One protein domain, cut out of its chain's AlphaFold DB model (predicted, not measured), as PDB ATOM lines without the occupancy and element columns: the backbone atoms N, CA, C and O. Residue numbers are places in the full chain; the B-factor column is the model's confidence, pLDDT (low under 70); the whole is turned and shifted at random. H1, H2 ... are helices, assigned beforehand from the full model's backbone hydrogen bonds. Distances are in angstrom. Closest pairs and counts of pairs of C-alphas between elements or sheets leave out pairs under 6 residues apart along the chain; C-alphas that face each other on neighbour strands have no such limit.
ATOM      1  N   PRO A 196     205.664 450.072 420.502       90.75
ATOM      2  CA  PRO A 196     206.972 449.956 421.139       90.75
ATOM      3  C   PRO A 196     207.819 451.226 420.926       90.75
ATOM      4  O   PRO A 196     207.811 451.769 419.815       90.75
ATOM      5  N   PRO A 197     208.587 451.701 421.927       91.38
ATOM      6  CA  PRO A 197     209.417 452.902 421.786       91.38
ATOM      7  C   PRO A 197     210.384 452.834 420.594       91.38
ATOM      8  O   PRO A 197     210.504 453.796 419.835       91.38
ATOM      9  N   ALA A 198     210.998 451.667 420.365       93.00
ATOM     10  CA  ALA A 198     211.887 451.438 419.228       93.00
ATOM     11  C   ALA A 198     211.161 451.584 417.877       93.00
ATOM     12  O   ALA A 198     211.674 452.229 416.960       93.00
ATOM     13  N   ALA A 199     209.934 451.063 417.764       93.12
ATOM     14  CA  ALA A 199     209.111 451.223 416.567       93.12
ATOM     15  C   ALA A 199     208.773 452.702 416.322       93.12
ATOM     16  O   ALA A 199     208.919 453.195 415.203       93.12
ATOM     17  N   ALA A 200     208.388 453.439 417.368       93.06
ATOM     18  CA  ALA A 200     208.096 454.867 417.263       93.06
ATOM     19  C   ALA A 200     209.313 455.696 416.840       93.06
ATOM     20  O   ALA A 200     209.178 456.617 416.034       93.06
ATOM     21  N   ASP A 201     210.509 455.367 417.329       93.81
ATOM     22  CA  ASP A 201     211.743 456.015 416.884       93.81
ATOM     23  C   ASP A 201     212.037 455.747 415.407       93.81
ATOM     24  O   ASP A 201     212.430 456.665 414.683       93.81
ATOM     25  N   VAL A 202     211.800 454.524 414.930       94.19
ATOM     26  CA  VAL A 202     211.950 454.180 413.509       94.19
ATOM     27  C   VAL A 202     210.911 454.901 412.644       94.19
ATOM     28  O   VAL A 202     211.270 455.423 411.590       94.19
ATOM     29  N   ILE A 203     209.659 455.011 413.095       93.56
ATOM     30  CA  ILE A 203     208.594 455.749 412.391       93.56
ATOM     31  C   ILE A 203     208.922 457.244 412.318       93.56
ATOM     32  O   ILE A 203     208.858 457.831 411.240       93.56
ATOM     33  N   LYS A 204     209.337 457.865 413.429       94.19
ATOM     34  CA  LYS A 204     209.778 459.271 413.431       94.19
ATOM     35  C   LYS A 204     210.957 459.478 412.487       94.19
ATOM     36  O   LYS A 204     210.955 460.434 411.716       94.19
ATOM     37  N   LYS A 205     211.935 458.563 412.490       95.06
ATOM     38  CA  LYS A 205     213.057 458.602 411.542       95.06
ATOM     39  C   LYS A 205     212.557 458.530 410.103       95.06
ATOM     40  O   LYS A 205     212.900 459.412 409.327       95.06
ATOM     41  N   LEU A 206     211.695 457.569 409.766       93.94
ATOM     42  CA  LEU A 206     211.095 457.442 408.434       93.94
ATOM     43  C   LEU A 206     210.407 458.737 407.975       93.94
ATOM     44  O   LEU A 206     210.583 459.133 406.825       93.94
ATOM     45  N   LEU A 207     209.655 459.391 408.866       93.81
ATOM     46  CA  LEU A 207     208.953 460.649 408.590       93.81
ATOM     47  C   LEU A 207     209.916 461.834 408.430       93.81
ATOM     48  O   LEU A 207     209.734 462.653 407.538       93.81
ATOM     49  N   SER A 208     210.975 461.891 409.240       91.19
ATOM     50  CA  SER A 208     212.009 462.937 409.160       91.19
ATOM     51  C   SER A 208     212.930 462.808 407.939       91.19
ATOM     52  O   SER A 208     213.695 463.717 407.616       91.19
ATOM     53  N   MET A 209     212.902 461.662 407.256       90.50
ATOM     54  CA  MET A 209     213.734 461.429 406.086       90.50
ATOM     55  C   MET A 209     213.205 462.169 404.854       90.50
ATOM     56  O   MET A 209     212.025 462.462 404.692       90.50
ATOM     57  N   GLN A 210     214.092 462.390 403.884       89.75
ATOM     58  CA  GLN A 210     213.742 462.989 402.590       89.75
ATOM     59  C   GLN A 210     212.910 462.061 401.681       89.75
ATOM     60  O   GLN A 210     212.744 462.355 400.497       89.75
ATOM     61  N   THR A 211     212.408 460.936 402.193       89.06
ATOM     62  CA  THR A 211     211.625 459.949 401.439       89.06
ATOM     63  C   THR A 211     210.340 460.563 400.897       89.06
ATOM     64  O   THR A 211     210.097 460.480 399.695       89.06
ATOM     65  N   LEU A 212     209.580 461.281 401.734       91.88
ATOM     66  CA  LEU A 212     208.361 461.974 401.300       91.88
ATOM     67  C   LEU A 212     208.660 463.108 400.317       91.88
ATOM     68  O   LEU A 212     207.983 463.231 399.303       91.88
ATOM     69  N   HIS A 213     209.729 463.878 400.543       93.62
ATOM     70  CA  HIS A 213     210.178 464.918 399.609       93.62
ATOM     71  C   HIS A 213     210.590 464.350 398.244       93.62
ATOM     72  O   HIS A 213     210.449 465.011 397.213       93.62
ATOM     73  N   CYS A 214     211.153 463.143 398.221       91.44
ATOM     74  CA  CYS A 214     211.506 462.467 396.983       91.44
ATOM     75  C   CYS A 214     210.255 461.923 396.284       91.44
ATOM     76  O   CYS A 214     210.079 462.174 395.094       91.44
ATOM     77  N   LEU A 215     209.341 461.293 397.027       90.50
ATOM     78  CA  LEU A 215     208.051 460.828 396.514       90.50
ATOM     79  C   LEU A 215     207.215 461.978 395.935       90.50
ATOM     80  O   LEU A 215     206.646 461.846 394.853       90.50
ATOM     81  N   ALA A 216     207.192 463.122 396.616       94.00
ATOM     82  CA  ALA A 216     206.559 464.352 396.165       94.00
ATOM     83  C   ALA A 216     207.143 464.827 394.830       94.00
ATOM     84  O   ALA A 216     206.405 465.032 393.868       94.00
ATOM     85  N   ARG A 217     208.478 464.917 394.734       92.81
ATOM     86  CA  ARG A 217     209.181 465.286 393.494       92.81
ATOM     87  C   ARG A 217     208.905 464.309 392.356       92.81
ATOM     88  O   ARG A 217     208.627 464.748 391.242       92.81
ATOM     89  N   GLN A 218     208.937 463.003 392.621       90.12
ATOM     90  CA  GLN A 218     208.611 461.990 391.619       90.12
ATOM     91  C   GLN A 218     207.162 462.102 391.148       90.12
ATOM     92  O   GLN A 218     206.911 462.068 389.946       90.12
ATOM     93  N   SER A 219     206.226 462.289 392.077       91.25
ATOM     94  CA  SER A 219     204.805 462.446 391.766       91.25
ATOM     95  C   SER A 219     204.557 463.719 390.962       91.25
ATOM     96  O   SER A 219     203.847 463.678 389.966       91.25
ATOM     97  N   ALA A 220     205.207 464.832 391.314       93.50
ATOM     98  CA  ALA A 220     205.123 466.093 390.582       93.50
ATOM     99  C   ALA A 220     205.697 465.984 389.159       93.50
ATOM    100  O   ALA A 220     205.074 466.447 388.198       93.50
ATOM    101  N   ALA A 221     206.858 465.339 389.010       90.06
ATOM    102  CA  ALA A 221     207.483 465.091 387.714       90.06
ATOM    103  C   ALA A 221     206.607 464.174 386.847       90.06
ATOM    104  O   ALA A 221     206.320 464.491 385.691       90.06
ATOM    105  N   ALA A 222     206.098 463.084 387.425       88.56
ATOM    106  CA  ALA A 222     205.192 462.156 386.760       88.56
ATOM    107  C   ALA A 222     203.872 462.833 386.354       88.56
ATOM    108  O   ALA A 222     203.390 462.662 385.232       88.56
ATOM    109  N   ALA A 223     203.336 463.683 387.231       90.00
ATOM    110  CA  ALA A 223     202.144 464.483 386.994       90.00
ATOM    111  C   ALA A 223     202.359 465.617 385.984       90.00
ATOM    112  O   ALA A 223     201.378 466.232 385.572       90.00
ATOM    113  N   SER A 224     203.599 465.911 385.582       89.88
ATOM    114  CA  SER A 224     203.935 466.930 384.576       89.88
ATOM    115  C   SER A 224     204.340 466.309 383.235       89.88
ATOM    116  O   SER A 224     204.064 466.893 382.186       89.88
ATOM    117  N   SER A 225     204.897 465.095 383.247       86.00
ATOM    118  CA  SER A 225     205.386 464.386 382.059       86.00
ATOM    119  C   SER A 225     204.303 464.163 381.006       86.00
ATOM    120  O   SER A 225     203.300 463.501 381.275       86.00
ATOM    121  N   ALA A 226     204.523 464.656 379.782       81.12
ATOM    122  CA  ALA A 226     203.658 464.406 378.624       81.12
ATOM    123  C   ALA A 226     203.640 462.927 378.203       81.12
ATOM    124  O   ALA A 226     202.611 462.443 377.728       81.12
ATOM    125  N   GLN A 227     204.731 462.199 378.451       80.12
ATOM    126  CA  GLN A 227     204.868 460.794 378.085       80.12
ATOM    127  C   GLN A 227     204.039 459.867 378.996       80.12
ATOM    128  O   GLN A 227     203.743 460.225 380.146       80.12
ATOM    129  N   PRO A 228     203.653 458.676 378.499       76.62
ATOM    130  CA  PRO A 228     203.112 457.611 379.334       76.62
ATOM    131  C   PRO A 228     204.122 457.218 380.415       76.62
ATOM    132  O   PRO A 228     205.317 457.090 380.147       76.62
ATOM    133  N   LEU A 229     203.641 457.029 381.642       80.31
ATOM    134  CA  LEU A 229     204.480 456.596 382.756       80.31
ATOM    135  C   LEU A 229     204.769 455.097 382.639       80.31
ATOM    136  O   LEU A 229     203.895 454.311 382.266       80.31
ATOM    137  N   GLY A 230     205.996 454.691 382.962       78.94
ATOM    138  CA  GLY A 230     206.358 453.274 383.009       78.94
ATOM    139  C   GLY A 230     205.656 452.560 384.169       78.94
ATOM    140  O   GLY A 230     205.535 453.123 385.255       78.94
ATOM    141  N   ALA A 231     205.244 451.303 383.967       79.94
ATOM    142  CA  ALA A 231     204.567 450.505 385.000       79.94
ATOM    143  C   ALA A 231     205.376 450.417 386.309       79.94
ATOM    144  O   ALA A 231     204.826 450.584 387.390       79.94
ATOM    145  N   ALA A 232     206.699 450.242 386.210       78.56
ATOM    146  CA  ALA A 232     207.587 450.179 387.373       78.56
ATOM    147  C   ALA A 232     207.634 451.496 388.172       78.56
ATOM    148  O   ALA A 232     207.779 451.472 389.390       78.56
ATOM    149  N   GLN A 233     207.493 452.646 387.502       81.50
ATOM    150  CA  GLN A 233     207.443 453.943 388.178       81.50
ATOM    151  C   GLN A 233     206.127 454.110 388.940       81.50
ATOM    152  O   GLN A 233     206.140 454.551 390.086       81.50
ATOM    153  N   ILE A 234     205.006 453.744 388.311       83.75
ATOM    154  CA  ILE A 234     203.684 453.794 388.945       83.75
ATOM    155  C   ILE A 234     203.647 452.863 390.157       83.75
ATOM    156  O   ILE A 234     203.251 453.303 391.230       83.75
ATOM    157  N   ASP A 235     204.114 451.618 390.014       83.94
ATOM    158  CA  ASP A 235     204.135 450.662 391.126       83.94
ATOM    159  C   ASP A 235     205.031 451.152 392.272       83.94
ATOM    160  O   ASP A 235     204.612 451.126 393.424       83.94
ATOM    161  N   CYS A 236     206.214 451.706 391.981       83.56
ATOM    162  CA  CYS A 236     207.081 452.284 393.011       83.56
ATOM    163  C   CYS A 236     206.378 453.407 393.795       83.56
ATOM    164  O   CYS A 236     206.318 453.358 395.026       83.56
ATOM    165  N   ILE A 237     205.787 454.384 393.094       88.31
ATOM    166  CA  ILE A 237     205.043 455.483 393.727       88.31
ATOM    167  C   ILE A 237     203.891 454.921 394.564       88.31
ATOM    168  O   ILE A 237     203.763 455.276 395.735       88.31
ATOM    169  N   HIS A 238     203.107 454.000 394.002       88.94
ATOM    170  CA  HIS A 238     201.993 453.349 394.682       88.94
ATOM    171  C   HIS A 238     202.433 452.653 395.979       88.94
ATOM    172  O   HIS A 238     201.819 452.871 397.020       88.94
ATOM    173  N   ARG A 239     203.533 451.889 395.967       89.38
ATOM    174  CA  ARG A 239     204.068 451.205 397.159       89.38
ATOM    175  C   ARG A 239     204.459 452.185 398.260       89.38
ATOM    176  O   ARG A 239     204.139 451.949 399.424       89.38
ATOM    177  N   PHE A 240     205.107 453.294 397.910       89.88
ATOM    178  CA  PHE A 240     205.430 454.338 398.883       89.88
ATOM    179  C   PHE A 240     204.180 455.069 399.397       89.88
ATOM    180  O   PHE A 240     204.116 455.406 400.579       89.88
ATOM    181  N   THR A 241     203.159 455.270 398.558       91.94
ATOM    182  CA  THR A 241     201.858 455.794 399.002       91.94
ATOM    183  C   THR A 241     201.169 454.824 399.968       91.94
ATOM    184  O   THR A 241     200.682 455.255 401.011       91.94
ATOM    185  N   CYS A 242     201.199 453.515 399.704       91.69
ATOM    186  CA  CYS A 242     200.705 452.490 400.628       91.69
ATOM    187  C   CYS A 242     201.478 452.484 401.951       91.69
ATOM    188  O   CYS A 242     200.881 452.335 403.016       91.69
ATOM    189  N   LEU A 243     202.798 452.681 401.920       92.38
ATOM    190  CA  LEU A 243     203.590 452.815 403.139       92.38
ATOM    191  C   LEU A 243     203.132 454.024 403.972       92.38
ATOM    192  O   LEU A 243     202.886 453.880 405.169       92.38
ATOM    193  N   LEU A 244     202.948 455.188 403.340       94.56
ATOM    194  CA  LEU A 244     202.412 456.380 404.006       94.56
ATOM    195  C   LEU A 244     201.011 456.127 404.584       94.56
ATOM    196  O   LEU A 244     200.734 456.513 405.719       94.56
ATOM    197  N   HIS A 245     200.151 455.429 403.841       94.19
ATOM    198  CA  HIS A 245     198.841 455.002 404.325       94.19
ATOM    199  C   HIS A 245     198.944 454.188 405.618       94.19
ATOM    200  O   HIS A 245     198.285 454.543 406.592       94.19
ATOM    201  N   ASN A 246     199.820 453.184 405.681       92.88
ATOM    202  CA  ASN A 246     200.002 452.376 406.892       92.88
ATOM    203  C   ASN A 246     200.523 453.202 408.079       92.88
ATOM    204  O   ASN A 246     200.058 453.019 409.199       92.88
ATOM    205  N   VAL A 247     201.432 454.156 407.845       94.50
ATOM    206  CA  VAL A 247     201.897 455.070 408.904       94.50
ATOM    207  C   VAL A 247     200.751 455.945 409.418       94.50
ATOM    208  O   VAL A 247     200.589 456.105 410.625       94.50
ATOM    209  N   THR A 248     199.923 456.492 408.525       95.06
ATOM    210  CA  THR A 248     198.769 457.313 408.931       95.06
ATOM    211  C   THR A 248     197.707 456.486 409.658       95.06
ATOM    212  O   THR A 248     197.170 456.949 410.658       95.06
ATOM    213  N   LEU A 249     197.453 455.248 409.215       92.38
ATOM    214  CA  LEU A 249     196.531 454.311 409.860       92.38
ATOM    215  C   LEU A 249     196.987 454.000 411.287       92.38
ATOM    216  O   LEU A 249     196.210 454.151 412.231       92.38
ATOM    217  N   LEU A 250     198.272 453.662 411.442       92.31
ATOM    218  CA  LEU A 250     198.890 453.427 412.740       92.31
ATOM    219  C   LEU A 250     198.728 454.631 413.671       92.31
ATOM    220  O   LEU A 250     198.539 454.447 414.862       92.31
ATOM    221  N   LEU A 251     198.783 455.866 413.174       91.19
ATOM    222  CA  LEU A 251     198.643 457.051 414.028       91.19
ATOM    223  C   LEU A 251     197.188 457.398 414.364       91.19
ATOM    224  O   LEU A 251     196.933 457.950 415.432       91.19
ATOM    225  N   VAL A 252     196.225 457.047 413.512       89.81
ATOM    226  CA  VAL A 252     194.794 457.211 413.828       89.81
ATOM    227  C   VAL A 252     194.341 456.204 414.882       89.81
ATOM    228  O   VAL A 252     193.573 456.561 415.779       89.81
ATOM    229  N   TRP A 253     194.780 454.950 414.754       83.44
ATOM    230  CA  TRP A 253     194.349 453.836 415.610       83.44
ATOM    231  C   TRP A 253     195.314 453.517 416.744       83.44
ATOM    232  O   TRP A 253     194.926 452.862 417.709       83.44
ATOM    233  N   GLY A 254     196.548 454.001 416.647       66.31
ATOM    234  CA  GLY A 254     197.620 453.729 417.586       66.31
ATOM    235  C   GLY A 254     197.216 454.038 419.013       66.31
ATOM    236  O   GLY A 254     196.602 455.066 419.320       66.31
ATOM    237  N   SER A 255     197.572 453.104 419.886       59.50
ATOM    238  CA  SER A 255     197.251 453.177 421.298       59.50
ATOM    239  C   SER A 255     197.729 454.467 421.951       59.50
ATOM    240  O   SER A 255     198.857 454.924 421.771       59.50
ATOM    241  N   ARG A 256     196.819 455.026 422.751       63.44
ATOM    242  CA  ARG A 256     196.915 456.328 423.415       63.44
ATOM    243  C   ARG A 256     197.481 456.243 424.832       63.44
ATOM    244  O   ARG A 256     197.384 457.219 425.573       63.44
ATOM    245  N   THR A 257     198.000 455.087 425.233       63.97
ATOM    246  CA  THR A 257     198.562 454.872 426.575       63.97
ATOM    247  C   THR A 257     199.776 455.761 426.819       63.97
ATOM    248  O   THR A 257     199.853 456.389 427.872       63.97
ATOM    249  N   ASP A 258     200.657 455.906 425.822       83.25
ATOM    250  CA  ASP A 258     201.696 456.935 425.799       83.25
ATOM    251  C   ASP A 258     201.274 458.117 424.920       83.25
ATOM    252  O   ASP A 258     201.588 458.260 423.733       83.25
ATOM    253  N   ALA A 259     200.533 458.993 425.579       85.56
ATOM    254  CA  ALA A 259     200.100 460.287 425.105       85.56
ATOM    255  C   ALA A 259     201.199 461.151 424.458       85.56
ATOM    256  O   ALA A 259     200.943 461.817 423.450       85.56
ATOM    257  N   ALA A 260     202.390 461.186 425.060       88.75
ATOM    258  CA  ALA A 260     203.468 462.074 424.643       88.75
ATOM    259  C   ALA A 260     204.179 461.519 423.407       88.75
ATOM    260  O   ALA A 260     204.436 462.262 422.454       88.75
ATOM    261  N   GLN A 261     204.428 460.207 423.386       89.69
ATOM    262  CA  GLN A 261     204.985 459.515 422.226       89.69
ATOM    263  C   GLN A 261     204.056 459.632 421.013       89.69
ATOM    264  O   GLN A 261     204.517 459.977 419.922       89.69
ATOM    265  N   HIS A 262     202.747 459.422 421.199       89.75
ATOM    266  CA  HIS A 262     201.750 459.586 420.135       89.75
ATOM    267  C   HIS A 262     201.733 461.015 419.578       89.75
ATOM    268  O   HIS A 262     201.891 461.200 418.371       89.75
ATOM    269  N   ALA A 263     201.668 462.031 420.446       91.06
ATOM    270  CA  ALA A 263     201.704 463.434 420.029       91.06
ATOM    271  C   ALA A 263     202.996 463.787 419.267       91.06
ATOM    272  O   ALA A 263     202.946 464.491 418.257       91.06
ATOM    273  N   SER A 264     204.147 463.263 419.704       92.75
ATOM    274  CA  SER A 264     205.423 463.459 419.009       92.75
ATOM    275  C   SER A 264     205.431 462.845 417.607       92.75
ATOM    276  O   SER A 264     205.994 463.455 416.699       92.75
ATOM    277  N   MET A 265     204.845 461.660 417.414       93.62
ATOM    278  CA  MET A 265     204.752 461.043 416.087       93.62
ATOM    279  C   MET A 265     203.775 461.796 415.178       93.62
ATOM    280  O   MET A 265     204.079 462.010 414.008       93.62
ATOM    281  N   CYS A 266     202.636 462.246 415.715       94.44
ATOM    282  CA  CYS A 266     201.674 463.068 414.980       94.44
ATOM    283  C   CYS A 266     202.302 464.383 414.503       94.44
ATOM    284  O   CYS A 266     202.111 464.751 413.347       94.44
ATOM    285  N   ARG A 267     203.105 465.048 415.347       95.25
ATOM    286  CA  ARG A 267     203.853 466.252 414.955       95.25
ATOM    287  C   ARG A 267     204.836 465.968 413.820       95.25
ATOM    288  O   ARG A 267     204.812 466.670 412.816       95.25
ATOM    289  N   ALA A 268     205.631 464.902 413.941       95.94
ATOM    290  CA  ALA A 268     206.566 464.503 412.890       95.94
ATOM    291  C   ALA A 268     205.848 464.191 411.564       95.94
ATOM    292  O   ALA A 268     206.351 464.533 410.498       95.94
ATOM    293  N   LEU A 269     204.659 463.572 411.615       96.62
ATOM    294  CA  LEU A 269     203.831 463.346 410.428       96.62
ATOM    295  C   LEU A 269     203.340 464.673 409.838       96.62
ATOM    296  O   LEU A 269     203.429 464.857 408.627       96.62
ATOM    297  N   ALA A 270     202.814 465.572 410.672       96.69
ATOM    298  CA  ALA A 270     202.268 466.856 410.244       96.69
ATOM    299  C   ALA A 270     203.323 467.709 409.525       96.69
ATOM    300  O   ALA A 270     203.089 468.152 408.402       96.69
ATOM    301  N   GLU A 271     204.501 467.854 410.135       96.50
ATOM    302  CA  GLU A 271     205.651 468.555 409.555       96.50
ATOM    303  C   GLU A 271     206.076 467.905 408.236       96.50
ATOM    304  O   GLU A 271     206.142 468.567 407.202       96.50
ATOM    305  N   ALA A 272     206.267 466.583 408.224       96.94
ATOM    306  CA  ALA A 272     206.733 465.883 407.035       96.94
ATOM    307  C   ALA A 272     205.732 465.952 405.865       96.94
ATOM    308  O   ALA A 272     206.142 466.084 404.708       96.94
ATOM    309  N   LEU A 273     204.423 465.875 406.134       97.19
ATOM    310  CA  LEU A 273     203.380 466.015 405.114       97.19
ATOM    311  C   LEU A 273     203.302 467.441 404.568       97.19
ATOM    312  O   LEU A 273     203.236 467.608 403.348       97.19
ATOM    313  N   ARG A 274     203.332 468.444 405.454       96.94
ATOM    314  CA  ARG A 274     203.291 469.858 405.074       96.94
ATOM    315  C   ARG A 274     204.500 470.226 404.224       96.94
ATOM    316  O   ARG A 274     204.340 470.695 403.098       96.94
ATOM    317  N   ASP A 275     205.697 469.937 404.721       96.69
ATOM    318  CA  ASP A 275     206.948 470.381 404.107       96.69
ATOM    319  C   ASP A 275     207.211 469.667 402.772       96.69
ATOM    320  O   ASP A 275     207.719 470.264 401.821       96.69
ATOM    321  N   SER A 276     206.811 468.396 402.654       96.75
ATOM    322  CA  SER A 276     206.979 467.647 401.404       96.75
ATOM    323  C   SER A 276     205.899 467.919 400.358       96.75
ATOM    324  O   SER A 276     206.135 467.641 399.183       96.75
ATOM    325  N   SER A 277     204.712 468.399 400.752       96.62
ATOM    326  CA  SER A 277     203.537 468.517 399.868       96.62
ATOM    327  C   SER A 277     203.199 467.211 399.121       96.62
ATOM    328  O   SER A 277     202.644 467.213 398.018       96.62
ATOM    329  N   VAL A 278     203.550 466.056 399.702       96.12
ATOM    330  CA  VAL A 278     203.442 464.752 399.028       96.12
ATOM    331  C   VAL A 278     201.999 464.386 398.686       96.12
ATOM    332  O   VAL A 278     201.751 463.839 397.611       96.12
ATOM    333  N   LEU A 279     201.043 464.741 399.552       95.75
ATOM    334  CA  LEU A 279     199.622 464.467 399.342       95.75
ATOM    335  C   LEU A 279     199.071 465.244 398.137       95.75
ATOM    336  O   LEU A 279     198.343 464.683 397.320       95.75
ATOM    337  N   GLU A 280     199.491 466.500 397.977       96.56
ATOM    338  CA  GLU A 280     199.119 467.349 396.843       96.56
ATOM    339  C   GLU A 280     199.639 466.794 395.518       96.56
ATOM    340  O   GLU A 280     198.893 466.641 394.546       96.56
ATOM    341  N   HIS A 281     200.923 466.440 395.477       96.06
ATOM    342  CA  HIS A 281     201.538 465.919 394.262       96.06
ATOM    343  C   HIS A 281     201.040 464.517 393.897       96.06
ATOM    344  O   HIS A 281     200.861 464.235 392.710       96.06
ATOM    345  N   ALA A 282     200.766 463.661 394.884       94.88
ATOM    346  CA  ALA A 282     200.174 462.349 394.655       94.88
ATOM    347  C   ALA A 282     198.728 462.462 394.141       94.88
ATOM    348  O   ALA A 282     198.385 461.814 393.154       94.88
ATOM    349  N   ALA A 283     197.906 463.343 394.725       95.62
ATOM    350  CA  ALA A 283     196.544 463.590 394.244       95.62
ATOM    351  C   ALA A 283     196.532 464.132 392.807       95.62
ATOM    352  O   ALA A 283     195.772 463.655 391.960       95.62
ATOM    353  N   ARG A 284     197.435 465.070 392.490       95.69
ATOM    354  CA  ARG A 284     197.610 465.582 391.123       95.69
ATOM    355  C   ARG A 284     198.005 464.478 390.138       95.69
ATOM    356  O   ARG A 284     197.501 464.457 389.014       95.69
ATOM    357  N   LEU A 285     198.901 463.572 390.538       93.56
ATOM    358  CA  LEU A 285     199.294 462.423 389.724       93.56
ATOM    359  C   LEU A 285     198.108 461.486 389.468       93.56
ATOM    360  O   LEU A 285     197.854 461.156 388.313       93.56
ATOM    361  N   VAL A 286     197.370 461.098 390.512       92.62
ATOM    362  CA  VAL A 286     196.211 460.199 390.390       92.62
ATOM    363  C   VAL A 286     195.151 460.793 389.472       92.62
ATOM    364  O   VAL A 286     194.735 460.127 388.529       92.62
ATOM    365  N   MET A 287     194.796 462.070 389.639       92.25
ATOM    366  CA  MET A 287     193.840 462.725 388.737       92.25
ATOM    367  C   MET A 287     194.313 462.723 387.281       92.25
ATOM    368  O   MET A 287     193.513 462.519 386.369       92.25
ATOM    369  N   ARG A 288     195.616 462.905 387.037       90.94
ATOM    370  CA  ARG A 288     196.176 462.818 385.682       90.94
ATOM    371  C   ARG A 288     196.117 461.397 385.118       90.94
ATOM    372  O   ARG A 288     195.884 461.250 383.920       90.94
ATOM    373  N   LEU A 289     196.359 460.376 385.940       88.44
ATOM    374  CA  LEU A 289     196.261 458.972 385.534       88.44
ATOM    375  C   LEU A 289     194.819 458.613 385.157       88.44
ATOM    376  O   LEU A 289     194.595 458.153 384.040       88.44
ATOM    377  N   LEU A 290     193.858 458.939 386.024       87.69
ATOM    378  CA  LEU A 290     192.429 458.717 385.791       87.69
ATOM    379  C   LEU A 290     191.950 459.428 384.510       87.69
ATOM    380  O   LEU A 290     191.293 458.836 383.658       87.69
ATOM    381  N   LEU A 291     192.334 460.693 384.302       87.69
ATOM    382  CA  LEU A 291     191.949 461.427 383.090       87.69
ATOM    383  C   LEU A 291     192.564 460.850 381.809       87.69
ATOM    384  O   LEU A 291     191.927 460.874 380.757       87.69
ATOM    385  N   ARG A 292     193.798 460.341 381.872       84.62
ATOM    386  CA  ARG A 292     194.441 459.697 380.720       84.62
ATOM    387  C   ARG A 292     193.740 458.405 380.329       84.62
ATOM    388  O   ARG A 292     193.551 458.205 379.135       84.62
ATOM    389  N   GLN A 293     193.337 457.598 381.309       80.25
ATOM    390  CA  GLN A 293     192.599 456.355 381.089       80.25
ATOM    391  C   GLN A 293     191.357 456.595 380.222       80.25
ATOM    392  O   GLN A 293     191.216 455.961 379.176       80.25
ATOM    393  N   VAL A 294     190.538 457.595 380.569       80.75
ATOM    394  CA  VAL A 294     189.331 457.958 379.802       80.75
ATOM    395  C   VAL A 294     189.648 458.409 378.380       80.75
ATOM    396  O   VAL A 294     188.957 458.054 377.423       80.75
ATOM    397  N   LEU A 295     190.704 459.207 378.211       77.44
ATOM    398  CA  LEU A 295     191.107 459.669 376.883       77.44
ATOM    399  C   LEU A 295     191.570 458.498 376.008       77.44
ATOM    400  O   LEU A 295     191.233 458.455 374.827       77.44
ATOM    401  N   THR A 296     192.276 457.519 376.578       74.25
ATOM    402  CA  THR A 296     192.727 456.331 375.845       74.25
ATOM    403  C   THR A 296     191.602 455.333 375.567       74.25
ATOM    404  O   THR A 296     191.520 454.825 374.448       74.25
ATOM    405  N   SER A 297     190.689 455.103 376.517       66.81
ATOM    406  CA  SER A 297     189.569 454.162 376.368       66.81
ATOM    407  C   SER A 297     188.553 454.619 375.317       66.81
ATOM    408  O   SER A 297     187.961 453.798 374.621       66.81
ATOM    409  N   SER A 298     188.416 455.934 375.109       58.81
ATOM    410  CA  SER A 298     187.542 456.505 374.075       58.81
ATOM    411  C   SER A 298     188.031 456.319 372.627       58.81
ATOM    412  O   SER A 298     187.268 456.570 371.694       58.81
ATOM    413  N   SER A 299     189.283 455.887 372.423       54.19
ATOM    414  CA  SER A 299     189.947 455.898 371.109       54.19
ATOM    415  C   SER A 299     190.016 454.544 370.388       54.19
ATOM    416  O   SER A 299     190.236 454.523 369.179       54.19
ATOM    417  N   VAL A 300     189.788 453.418 371.080       49.50
ATOM    418  CA  VAL A 300     189.843 452.070 370.478       49.50
ATOM    419  C   VAL A 300     188.606 451.256 370.878       49.50
ATOM    420  O   VAL A 300     188.568 450.679 371.966       49.50
ATOM    421  N   PRO A 301     187.572 451.176 370.022       38.97
ATOM    422  CA  PRO A 301     186.431 450.308 370.275       38.97
ATOM    423  C   PRO A 301     186.830 448.841 370.050       38.97
ATOM    424  O   PRO A 301     187.222 448.469 368.948       38.97
ATOM    425  N   GLY A 302     186.702 447.995 371.080       43.12
ATOM    426  CA  GLY A 302     186.647 446.536 370.900       43.12
ATOM    427  C   GLY A 302     187.495 445.668 371.833       43.12
ATOM    428  O   GLY A 302     187.256 444.466 371.878       43.12
ATOM    429  N   ILE A 303     188.443 446.218 372.599       42.59
ATOM    430  CA  ILE A 303     189.268 445.423 373.526       42.59
ATOM    431  C   ILE A 303     189.466 446.203 374.834       42.59
ATOM    432  O   ILE A 303     190.361 447.035 374.944       42.59
ATOM    433  N   SER A 304     188.624 445.929 375.836       42.69
ATOM    434  CA  SER A 304     188.837 446.385 377.216       42.69
ATOM    435  C   SER A 304     189.800 445.420 377.907       42.69
ATOM    436  O   SER A 304     189.394 444.510 378.629       42.69
ATOM    437  N   VAL A 305     191.092 445.551 377.615       42.94
ATOM    438  CA  VAL A 305     192.116 445.002 378.504       42.94
ATOM    439  C   VAL A 305     192.330 446.067 379.563       42.94
ATOM    440  O   VAL A 305     192.907 447.107 379.259       42.94
ATOM    441  N   VAL A 306     191.839 445.814 380.782       52.62
ATOM    442  CA  VAL A 306     192.186 446.614 381.964       52.62
ATOM    443  C   VAL A 306     193.704 446.619 382.042       52.62
ATOM    444  O   VAL A 306     194.332 445.588 382.301       52.62
ATOM    445  N   SER A 307     194.310 447.753 381.713       60.34
ATOM    446  CA  SER A 307     195.755 447.863 381.756       60.34
ATOM    447  C   SER A 307     196.191 447.888 383.223       60.34
ATOM    448  O   SER A 307     195.447 448.315 384.106       60.34
ATOM    449  N   VAL A 308     197.413 447.432 383.516       58.19
ATOM    450  CA  VAL A 308     197.987 447.501 384.878       58.19
ATOM    451  C   VAL A 308     197.908 448.930 385.441       58.19
ATOM    452  O   VAL A 308     197.726 449.127 386.640       58.19
ATOM    453  N   HIS A 309     197.990 449.931 384.562       60.66
ATOM    454  CA  HIS A 309     197.891 451.349 384.888       60.66
ATOM    455  C   HIS A 309     196.507 451.747 385.414       60.66
ATOM    456  O   HIS A 309     196.443 452.569 386.327       60.66
ATOM    457  N   ASP A 310     195.437 451.137 384.903       63.12
ATOM    458  CA  ASP A 310     194.049 451.443 385.278       63.12
ATOM    459  C   ASP A 310     193.742 450.935 386.693       63.12
ATOM    460  O   ASP A 310     193.263 451.679 387.551       63.12
ATOM    461  N   ALA A 311     194.132 449.688 386.985       69.81
ATOM    462  CA  ALA A 311     193.992 449.104 388.320       69.81
ATOM    463  C   ALA A 311     194.832 449.856 389.369       69.81
ATOM    464  O   ALA A 311     194.380 450.087 390.493       69.81
ATOM    465  N   CYS A 312     196.045 450.292 389.003       75.56
ATOM    466  CA  CYS A 312     196.881 451.103 389.884       75.56
ATOM    467  C   CYS A 312     196.274 452.484 390.159       75.56
ATOM    468  O   CYS A 312     196.316 452.927 391.302       75.56
ATOM    469  N   ALA A 313     195.706 453.168 389.160       76.25
ATOM    470  CA  ALA A 313     195.109 454.489 389.358       76.25
ATOM    471  C   ALA A 313     193.891 454.435 390.297       76.25
ATOM    472  O   ALA A 313     193.802 455.236 391.233       76.25
ATOM    473  N   ALA A 314     193.005 453.453 390.101       78.25
ATOM    474  CA  ALA A 314     191.862 453.215 390.979       78.25
ATOM    475  C   ALA A 314     192.311 452.884 392.412       78.25
ATOM    476  O   ALA A 314     191.878 453.535 393.365       78.25
ATOM    477  N   SER A 315     193.264 451.960 392.567       85.38
ATOM    478  CA  SER A 315     193.818 451.599 393.876       85.38
ATOM    479  C   SER A 315     194.477 452.793 394.580       85.38
ATOM    480  O   SER A 315     194.176 453.068 395.741       85.38
ATOM    481  N   MET A 316     195.292 453.579 393.871       88.94
ATOM    482  CA  MET A 316     195.916 454.785 394.422       88.94
ATOM    483  C   MET A 316     194.885 455.827 394.867       88.94
ATOM    484  O   MET A 316     195.109 456.500 395.873       88.94
ATOM    485  N   SER A 317     193.761 455.965 394.153       91.06
ATOM    486  CA  SER A 317     192.687 456.882 394.554       91.06
ATOM    487  C   SER A 317     192.096 456.494 395.916       91.06
ATOM    488  O   SER A 317     192.039 457.339 396.809       91.06
ATOM    489  N   SER A 318     191.778 455.211 396.125       90.00
ATOM    490  CA  SER A 318     191.284 454.688 397.408       90.00
ATOM    491  C   SER A 318     192.304 454.898 398.534       90.00
ATOM    492  O   SER A 318     191.970 455.437 399.594       90.00
ATOM    493  N   VAL A 319     193.582 454.592 398.279       92.44
ATOM    494  CA  VAL A 319     194.662 454.786 399.261       92.44
ATOM    495  C   VAL A 319     194.794 456.262 399.662       92.44
ATOM    496  O   VAL A 319     194.911 456.561 400.853       92.44
ATOM    497  N   LEU A 320     194.728 457.197 398.709       94.50
ATOM    498  CA  LEU A 320     194.791 458.636 398.995       94.50
ATOM    499  C   LEU A 320     193.563 459.149 399.751       94.50
ATOM    500  O   LEU A 320     193.725 459.937 400.683       94.50
ATOM    501  N   LEU A 321     192.355 458.691 399.403       93.75
ATOM    502  CA  LEU A 321     191.137 459.011 400.159       93.75
ATOM    503  C   LEU A 321     191.252 458.532 401.610       93.75
ATOM    504  O   LEU A 321     190.862 459.243 402.539       93.75
ATOM    505  N   SER A 322     191.839 457.354 401.817       94.00
ATOM    506  CA  SER A 322     192.072 456.813 403.150       94.00
ATOM    507  C   SER A 322     193.131 457.600 403.930       94.00
ATOM    508  O   SER A 322     192.891 457.951 405.083       94.00
ATOM    509  N   ILE A 323     194.255 457.979 403.302       95.88
ATOM    510  CA  ILE A 323     195.252 458.879 403.918       95.88
ATOM    511  C   ILE A 323     194.594 460.199 404.328       95.88
ATOM    512  O   ILE A 323     194.779 460.648 405.456       95.88
ATOM    513  N   TYR A 324     193.798 460.805 403.446       95.56
ATOM    514  CA  TYR A 324     193.103 462.059 403.732       95.56
ATOM    515  C   TYR A 324     192.169 461.923 404.945       95.56
ATOM    516  O   TYR A 324     192.207 462.742 405.869       95.56
ATOM    517  N   ARG A 325     191.378 460.841 404.998       94.00
ATOM    518  CA  ARG A 325     190.546 460.497 406.159       94.00
ATOM    519  C   ARG A 325     191.385 460.356 407.428       94.00
ATOM    520  O   ARG A 325     191.002 460.884 408.470       94.00
ATOM    521  N   HIS A 326     192.510 459.650 407.355       94.56
ATOM    522  CA  HIS A 326     193.382 459.425 408.501       94.56
ATOM    523  C   HIS A 326     193.974 460.728 409.036       94.56
ATOM    524  O   HIS A 326     193.864 461.002 410.226       94.56
ATOM    525  N   VAL A 327     194.527 461.566 408.160       95.44
ATOM    526  CA  VAL A 327     195.082 462.880 408.517       95.44
ATOM    527  C   VAL A 327     194.023 463.748 409.204       95.44
ATOM    528  O   VAL A 327     194.292 464.336 410.251       95.44
ATOM    529  N   SER A 328     192.790 463.758 408.691       93.06
ATOM    530  CA  SER A 328     191.682 464.458 409.349       93.06
ATOM    531  C   SER A 328     191.325 463.862 410.711       93.06
ATOM    532  O   SER A 328     191.130 464.614 411.666       93.06
ATOM    533  N   GLY A 329     191.288 462.533 410.833       91.88
ATOM    534  CA  GLY A 329     191.059 461.851 412.107       91.88
ATOM    535  C   GLY A 329     192.119 462.202 413.151       91.88
ATOM    536  O   GLY A 329     191.768 462.534 414.281       91.88
ATOM    537  N   ILE A 330     193.400 462.206 412.767       92.81
ATOM    538  CA  ILE A 330     194.512 462.616 413.637       92.81
ATOM    539  C   ILE A 330     194.312 464.064 414.091       92.81
ATOM    540  O   ILE A 330     194.377 464.331 415.289       92.81
ATOM    541  N   SER A 331     194.003 464.980 413.168       91.81
ATOM    542  CA  SER A 331     193.755 466.389 413.498       91.81
ATOM    543  C   SER A 331     192.625 466.549 414.520       91.81
ATOM    544  O   SER A 331     192.786 467.270 415.499       91.81
ATOM    545  N   ILE A 332     191.496 465.855 414.337       89.88
ATOM    546  CA  ILE A 332     190.355 465.911 415.267       89.88
ATOM    547  C   ILE A 332     190.744 465.348 416.638       89.88
ATOM    548  O   ILE A 332     190.433 465.948 417.664       89.88
ATOM    549  N   ILE A 333     191.443 464.209 416.676       89.44
ATOM    550  CA  ILE A 333     191.888 463.587 417.930       89.44
ATOM    551  C   ILE A 333     192.818 464.534 418.698       89.44
ATOM    552  O   ILE A 333     192.635 464.713 419.901       89.44
ATOM    553  N   MET A 334     193.780 465.157 418.014       89.56
ATOM    554  CA  MET A 334     194.725 466.096 418.626       89.56
ATOM    555  C   MET A 334     194.015 467.347 419.168       89.56
ATOM    556  O   MET A 334     194.256 467.735 420.314       89.56
ATOM    557  N   GLN A 335     193.063 467.903 418.407       89.12
ATOM    558  CA  GLN A 335     192.232 469.033 418.841       89.12
ATOM    559  C   GLN A 335     191.397 468.695 420.082       89.12
ATOM    560  O   GLN A 335     191.412 469.446 421.054       89.12
ATOM    561  N   LEU A 336     190.703 467.551 420.084       88.56
ATOM    562  CA  LEU A 336     189.872 467.113 421.214       88.56
ATOM    563  C   LEU A 336     190.690 466.857 422.482       88.56
ATOM    564  O   LEU A 336     190.192 467.044 423.589       88.56
ATOM    565  N   GLN A 337     191.943 466.436 422.332       86.75
ATOM    566  CA  GLN A 337     192.858 466.257 423.457       86.75
ATOM    567  C   GLN A 337     193.469 467.579 423.950       86.75
ATOM    568  O   GLN A 337     194.199 467.561 424.940       86.75
ATOM    569  N   GLY A 338     193.206 468.706 423.275       81.81
ATOM    570  CA  GLY A 338     193.824 470.001 423.568       81.81
ATOM    571  C   GLY A 338     195.343 469.986 423.384       81.81
ATOM    572  O   GLY A 338     196.054 470.755 424.030       81.81
ATOM    573  N   ARG A 339     195.859 469.067 422.560       78.00
ATOM    574  CA  ARG A 339     197.295 468.844 422.393       78.00
ATOM    575  C   ARG A 339     197.788 469.507 421.129       78.00
ATOM    576  O   ARG A 339     197.228 469.294 420.063       78.00
ATOM    577  N   ASP A 340     198.902 470.215 421.277       85.94
ATOM    578  CA  ASP A 340     199.732 470.702 420.180       85.94
ATOM    579  C   ASP A 340     198.937 471.389 419.047       85.94
ATOM    580  O   ASP A 340     198.698 470.798 417.986       85.94
ATOM    581  N   PRO A 341     198.508 472.646 419.260       89.75
ATOM    582  CA  PRO A 341     197.742 473.385 418.262       89.75
ATOM    583  C   PRO A 341     198.510 473.556 416.943       89.75
ATOM    584  O   PRO A 341     197.884 473.528 415.887       89.75
ATOM    585  N   ALA A 342     199.845 473.642 416.985       93.31
ATOM    586  CA  ALA A 342     200.683 473.759 415.791       93.31
ATOM    587  C   ALA A 342     200.628 472.491 414.922       93.31
ATOM    588  O   ALA A 342     200.564 472.576 413.698       93.31
ATOM    589  N   CYS A 343     200.591 471.306 415.544       92.75
ATOM    590  CA  CYS A 343     200.361 470.049 414.829       92.75
ATOM    591  C   CYS A 343     198.989 470.040 414.135       92.75
ATOM    592  O   CYS A 343     198.890 469.691 412.960       92.75
ATOM    593  N   CYS A 344     197.934 470.474 414.832       91.62
ATOM    594  CA  CYS A 344     196.585 470.549 414.263       91.62
ATOM    595  C   CYS A 344     196.504 471.535 413.089       91.62
ATOM    596  O   CYS A 344     195.865 471.240 412.082       91.62
ATOM    597  N   GLU A 345     197.159 472.688 413.212       92.56
ATOM    598  CA  GLU A 345     197.252 473.696 412.158       92.56
ATOM    599  C   GLU A 345     197.978 473.146 410.927       92.56
ATOM    600  O   GLU A 345     197.426 473.193 409.831       92.56
ATOM    601  N   ALA A 346     199.145 472.518 411.106       95.44
ATOM    602  CA  ALA A 346     199.904 471.918 410.009       95.44
ATOM    603  C   ALA A 346     199.127 470.792 409.296       95.44
ATOM    604  O   ALA A 346     199.131 470.716 408.068       95.44
ATOM    605  N   LEU A 347     198.412 469.932 410.034       94.69
ATOM    606  CA  LEU A 347     197.524 468.926 409.430       94.69
ATOM    607  C   LEU A 347     196.348 469.583 408.697       94.69
ATOM    608  O   LEU A 347     195.952 469.113 407.630       94.69
ATOM    609  N   GLY A 348     195.813 470.678 409.242       92.50
ATOM    610  CA  GLY A 348     194.822 471.518 408.581       92.50
ATOM    611  C   GLY A 348     195.330 472.021 407.233       92.50
ATOM    612  O   GLY A 348     194.695 471.759 406.220       92.50
ATOM    613  N   GLU A 349     196.504 472.652 407.190       93.44
ATOM    614  CA  GLU A 349     197.136 473.136 405.954       93.44
ATOM    615  C   GLU A 349     197.297 472.028 404.905       93.44
ATOM    616  O   GLU A 349     196.964 472.233 403.735       93.44
ATOM    617  N   VAL A 350     197.724 470.829 405.319       95.31
ATOM    618  CA  VAL A 350     197.828 469.654 404.434       95.31
ATOM    619  C   VAL A 350     196.470 469.284 403.828       95.31
ATOM    620  O   VAL A 350     196.382 469.026 402.629       95.31
ATOM    621  N   LEU A 351     195.402 469.278 404.631       93.38
ATOM    622  CA  LEU A 351     194.034 468.977 404.181       93.38
ATOM    623  C   LEU A 351     193.421 470.106 403.340       93.38
ATOM    624  O   LEU A 351     192.466 469.875 402.600       93.38
ATOM    625  N   LEU A 352     193.952 471.328 403.437       92.31
ATOM    626  CA  LEU A 352     193.526 472.471 402.626       92.31
ATOM    627  C   LEU A 352     194.111 472.489 401.223       92.31
ATOM    628  O   LEU A 352     193.680 473.304 400.400       92.31
ATOM    629  N   GLY A 353     195.035 471.580 400.939       92.81
ATOM    630  CA  GLY A 353     195.666 471.482 399.647       92.81
ATOM    631  C   GLY A 353     194.648 471.307 398.495       92.81
ATOM    632  O   GLY A 353     193.695 470.524 398.587       92.81
ATOM    633  N   PRO A 354     194.786 472.068 397.394       92.31
ATOM    634  CA  PRO A 354     193.780 472.116 396.337       92.31
ATOM    635  C   PRO A 354     193.622 470.795 395.577       92.31
ATOM    636  O   PRO A 354     192.501 470.434 395.224       92.31
ATOM    637  N   CYS A 355     194.708 470.064 395.311       95.06
ATOM    638  CA  CYS A 355     194.661 468.832 394.523       95.06
ATOM    639  C   CYS A 355     194.042 467.687 395.324       95.06
ATOM    640  O   CYS A 355     193.226 466.936 394.788       95.06
ATOM    641  N   SER A 356     194.403 467.564 396.602       93.75
ATOM    642  CA  SER A 356     193.838 466.550 397.496       93.75
ATOM    643  C   SER A 356     192.344 466.784 397.734       93.75
ATOM    644  O   SER A 356     191.544 465.862 397.552       93.75
ATOM    645  N   ARG A 357     191.931 468.030 398.007       91.94
ATOM    646  CA  ARG A 357     190.507 468.395 398.102       91.94
ATOM    647  C   ARG A 357     189.760 468.152 396.802       91.94
ATOM    648  O   ARG A 357     188.641 467.648 396.839       91.94
ATOM    649  N   TYR A 358     190.356 468.498 395.662       92.19
ATOM    650  CA  TYR A 358     189.734 468.271 394.362       92.19
ATOM    651  C   TYR A 358     189.469 466.785 394.115       92.19
ATOM    652  O   TYR A 358     188.362 466.449 393.710       92.19
ATOM    653  N   LEU A 359     190.429 465.907 394.432       93.06
ATOM    654  CA  LEU A 359     190.263 464.453 394.346       93.06
ATOM    655  C   LEU A 359     189.104 463.960 395.232       93.06
ATOM    656  O   LEU A 359     188.230 463.233 394.767       93.06
ATOM    657  N   VAL A 360     189.052 464.379 396.502       93.12
ATOM    658  CA  VAL A 360     187.969 463.969 397.417       93.12
ATOM    659  C   VAL A 360     186.608 464.454 396.907       93.12
ATOM    660  O   VAL A 360     185.653 463.679 396.838       93.12
ATOM    661  N   LEU A 361     186.519 465.728 396.514       91.38
ATOM    662  CA  LEU A 361     185.285 466.330 396.015       91.38
ATOM    663  C   LEU A 361     184.843 465.713 394.687       91.38
ATOM    664  O   LEU A 361     183.649 465.475 394.523       91.38
ATOM    665  N   SER A 362     185.754 465.411 393.758       91.56
ATOM    666  CA  SER A 362     185.398 464.767 392.492       91.56
ATOM    667  C   SER A 362     184.858 463.359 392.727       91.56
ATOM    668  O   SER A 362     183.817 463.021 392.166       91.56
ATOM    669  N   HIS A 363     185.480 462.567 393.608       91.25
ATOM    670  CA  HIS A 363     184.960 461.247 393.979       91.25
ATOM    671  C   HIS A 363     183.581 461.341 394.644       91.25
ATOM    672  O   HIS A 363     182.653 460.633 394.254       91.25
ATOM    673  N   GLY A 364     183.404 462.260 395.594       89.75
ATOM    674  CA  GLY A 364     182.144 462.393 396.322       89.75
ATOM    675  C   GLY A 364     180.995 462.968 395.512       89.75
ATOM    676  O   GLY A 364     179.880 462.460 395.579       89.75
ATOM    677  N   LEU A 365     181.251 464.007 394.717       88.69
ATOM    678  CA  LEU A 365     180.239 464.583 393.835       88.69
ATOM    679  C   LEU A 365     179.806 463.577 392.781       88.69
ATOM    680  O   LEU A 365     178.610 463.459 392.534       88.69
ATOM    681  N   THR A 366     180.744 462.821 392.205       88.25
ATOM    682  CA  THR A 366     180.405 461.727 391.289       88.25
ATOM    683  C   THR A 366     179.498 460.725 391.998       88.25
ATOM    684  O   THR A 366     178.442 460.399 391.463       88.25
ATOM    685  N   ALA A 367     179.848 460.282 393.214       86.56
ATOM    686  CA  ALA A 367     179.054 459.311 393.979       86.56
ATOM    687  C   ALA A 367     177.618 459.792 394.213       86.56
ATOM    688  O   ALA A 367     176.663 459.063 393.943       86.56
ATOM    689  N   LEU A 368     177.467 461.045 394.645       86.69
ATOM    690  CA  LEU A 368     176.163 461.665 394.864       86.69
ATOM    691  C   LEU A 368     175.388 461.815 393.545       86.69
ATOM    692  O   LEU A 368     174.226 461.433 393.482       86.69
ATOM    693  N   CYS A 369     176.020 462.284 392.463       85.56
ATOM    694  CA  CYS A 369     175.371 462.405 391.150       85.56
ATOM    695  C   CYS A 369     174.853 461.058 390.630       85.56
ATOM    696  O   CYS A 369     173.761 460.991 390.062       85.56
ATOM    697  N   THR A 370     175.649 460.001 390.792       82.62
ATOM    698  CA  THR A 370     175.308 458.651 390.337       82.62
ATOM    699  C   THR A 370     174.159 458.074 391.149       82.62
ATOM    700  O   THR A 370     173.230 457.521 390.562       82.62
ATOM    701  N   ALA A 371     174.165 458.272 392.468       81.69
ATOM    702  CA  ALA A 371     173.047 457.884 393.320       81.69
ATOM    703  C   ALA A 371     171.755 458.658 393.013       81.69
ATOM    704  O   ALA A 371     170.659 458.112 393.113       81.69
ATOM    705  N   ASP A 372     171.878 459.920 392.607       80.38
ATOM    706  CA  ASP A 372     170.740 460.792 392.320       80.38
ATOM    707  C   ASP A 372     170.119 460.530 390.941       80.38
ATOM    708  O   ASP A 372     169.041 461.044 390.641       80.38
ATOM    709  N   GLY A 373     170.807 459.779 390.070       74.69
ATOM    710  CA  GLY A 373     170.441 459.637 388.657       74.69
ATOM    711  C   GLY A 373     170.464 460.967 387.885       74.69
ATOM    712  O   GLY A 373     169.882 461.067 386.804       74.69
ATOM    713  N   GLY A 374     171.103 461.997 388.450       68.56
ATOM    714  CA  GLY A 374     171.012 463.388 388.013       68.56
ATOM    715  C   GLY A 374     172.134 463.848 387.068       68.56
ATOM    716  O   GLY A 374     173.123 463.138 386.834       68.56
ATOM    717  N   PRO A 375     172.004 465.065 386.499       68.88
ATOM    718  CA  PRO A 375     173.064 465.686 385.711       68.88
ATOM    719  C   PRO A 375     174.294 465.964 386.586       68.88
ATOM    720  O   PRO A 375     174.174 466.194 387.782       68.88
ATOM    721  N   ALA A 376     175.487 465.987 385.984       70.19
ATOM    722  CA  ALA A 376     176.773 466.072 386.692       70.19
ATOM    723  C   ALA A 376     177.063 467.424 387.395       70.19
ATOM    724  O   ALA A 376     178.224 467.732 387.630       70.19
ATOM    725  N   TYR A 377     176.052 468.260 387.667       72.25
ATOM    726  CA  TYR A 377     176.154 469.583 388.311       72.25
ATOM    727  C   TYR A 377     177.363 470.438 387.863       72.25
ATOM    728  O   TYR A 377     178.038 471.056 388.680       72.25
ATOM    729  N   GLY A 378     177.657 470.471 386.556       76.00
ATOM    730  CA  GLY A 378     178.773 471.246 385.988       76.00
ATOM    731  C   GLY A 378     180.154 470.578 386.061       76.00
ATOM    732  O   GLY A 378     181.128 471.153 385.578       76.00
ATOM    733  N   MET A 379     180.262 469.363 386.606       82.94
ATOM    734  CA  MET A 379     181.497 468.581 386.604       82.94
ATOM    735  C   MET A 379     181.900 468.196 385.169       82.94
ATOM    736  O   MET A 379     181.055 467.710 384.406       82.94
ATOM    737  N   PRO A 380     183.182 468.357 384.788       87.06
ATOM    738  CA  PRO A 380     183.655 467.943 383.474       87.06
ATOM    739  C   PRO A 380     183.381 466.459 383.218       87.06
ATOM    740  O   PRO A 380     183.719 465.604 384.039       87.06
ATOM    741  N   LYS A 381     182.813 466.139 382.048       86.19
ATOM    742  CA  LYS A 381     182.429 464.764 381.681       86.19
ATOM    743  C   LYS A 381     183.594 463.775 381.793       86.19
ATOM    744  O   LYS A 381     183.399 462.679 382.298       86.19
ATOM    745  N   ALA A 382     184.791 464.183 381.368       86.94
ATOM    746  CA  ALA A 382     185.986 463.344 381.447       86.94
ATOM    747  C   ALA A 382     186.369 463.007 382.897       86.94
ATOM    748  O   ALA A 382     186.703 461.866 383.178       86.94
ATOM    749  N   VAL A 383     186.264 463.969 383.823       86.62
ATOM    750  CA  VAL A 383     186.535 463.745 385.255       86.62
ATOM    751  C   VAL A 383     185.511 462.782 385.842       86.62
ATOM    752  O   VAL A 383     185.887 461.835 386.523       86.62
ATOM    753  N   ARG A 384     184.225 462.997 385.536       87.44
ATOM    754  CA  ARG A 384     183.140 462.116 385.979       87.44
ATOM    755  C   ARG A 384     183.378 460.676 385.535       87.44
ATOM    756  O   ARG A 384     183.382 459.783 386.368       87.44
ATOM    757  N   GLN A 385     183.605 460.478 384.241       86.62
ATOM    758  CA  GLN A 385     183.834 459.155 383.673       86.62
ATOM    759  C   GLN A 385     185.083 458.496 384.273       86.62
ATOM    760  O   GLN A 385     185.050 457.318 384.595       86.62
ATOM    761  N   ALA A 386     186.146 459.268 384.494       85.94
ATOM    762  CA  ALA A 386     187.395 458.759 385.048       85.94
ATOM    763  C   ALA A 386     187.228 458.240 386.478       85.94
ATOM    764  O   ALA A 386     187.800 457.223 386.853       85.94
ATOM    765  N   VAL A 387     186.414 458.935 387.273       86.62
ATOM    766  CA  VAL A 387     186.054 458.494 388.619       86.62
ATOM    767  C   VAL A 387     185.106 457.293 388.563       86.62
ATOM    768  O   VAL A 387     185.326 456.333 389.293       86.62
ATOM    769  N   GLU A 388     184.083 457.305 387.703       85.25
ATOM    770  CA  GLU A 388     183.127 456.190 387.567       85.25
ATOM    771  C   GLU A 388     183.820 454.887 387.132       85.25
ATOM    772  O   GLU A 388     183.497 453.825 387.656       85.25
ATOM    773  N   GLU A 389     184.804 454.964 386.229       80.94
ATOM    774  CA  GLU A 389     185.618 453.818 385.792       80.94
ATOM    775  C   GLU A 389     186.529 453.260 386.900       80.94
ATOM    776  O   GLU A 389     186.992 452.128 386.790       80.94
ATOM    777  N   SER A 390     186.777 454.024 387.970       75.00
ATOM    778  CA  SER A 390     187.584 453.582 389.117       75.00
ATOM    779  C   SER A 390     186.793 452.813 390.181       75.00
ATOM    780  O   SER A 390     187.374 452.376 391.173       75.00
ATOM    781  N   TRP A 391     185.473 452.686 390.022       79.00
ATOM    782  CA  TRP A 391     184.601 452.084 391.027       79.00
ATOM    783  C   TRP A 391     184.274 450.624 390.748       79.00
ATOM    784  O   TRP A 391     184.021 450.224 389.612       79.00
TER     785      TRP A 391
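Overview. This is residues 196 to 391 of the 471 residues of an uncharacterized protein of Tetrabaena socialis (UniProt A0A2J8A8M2). Six helices, H2 to H7, form a long bundle, with the 29-residue H6 running lengthwise through it and H1 beside H4 near one end. H8 leads away crosswise from the bundle, and H9 packs on both H8 and H5. Residues 298 to 304 stick out at the bundle's other end. The printed part has 196 residues with nine named helices, H1 to H9 in order, and no named strand; its class is all helix. It is compact, with a radius of gyration of the C-alphas of 18.0 A, and only just elongated, spanning 58 by 38 by 24 A.

Arrangement. H1, residues 197 to 208, touches H4, residues 259 to 276; their closest C-alphas, Leu 207 and Ala 272, are 5.9 A apart. H2, residues 211 to 222, touches residues 278 to 285 alone of H5, residues 278 to 297, with Ala 216 and Val 278 the closest C-alphas at 4.3 A. H3, residues 231 to 253, touches H6, residues 308 to 336, at a shallow tilt of 23 degrees, the same way; C-alphas 245 and 323, the closest, are 5.3 A apart. H6 and H7, residues 341 to 351, form a helical hairpin, with closest C-alphas 331 and 344 at 5.1 A. H8, residues 354 to 372, touches H5 with residues 354 to 359 alone; closest C-alphas 283 and 356 are 5.2 A apart. H9, residues 381 to 388, touches H8 about perpendicular, at 81 degrees, with closest C-alphas 366 and 384 at 6.0 A. In H1 to H9 every O i to N i+4 pair is within hydrogen-bond range.

Along the chain. H1 begins at C-alpha 197 (209.417, 452.902, 421.786). H3 measures 32.4 A and H6 42.1 A. H9 ends at C-alpha 388 (183.127, 456.190, 387.567).

Size, cuts and confidence. The C-alphas farthest apart, Ala 260 and Gly 302, are 58.4 A apart. The printed part has no cut and no long link. pLDDT is under 70 at residues 254 to 257, 297 to 311 and 374 to 375.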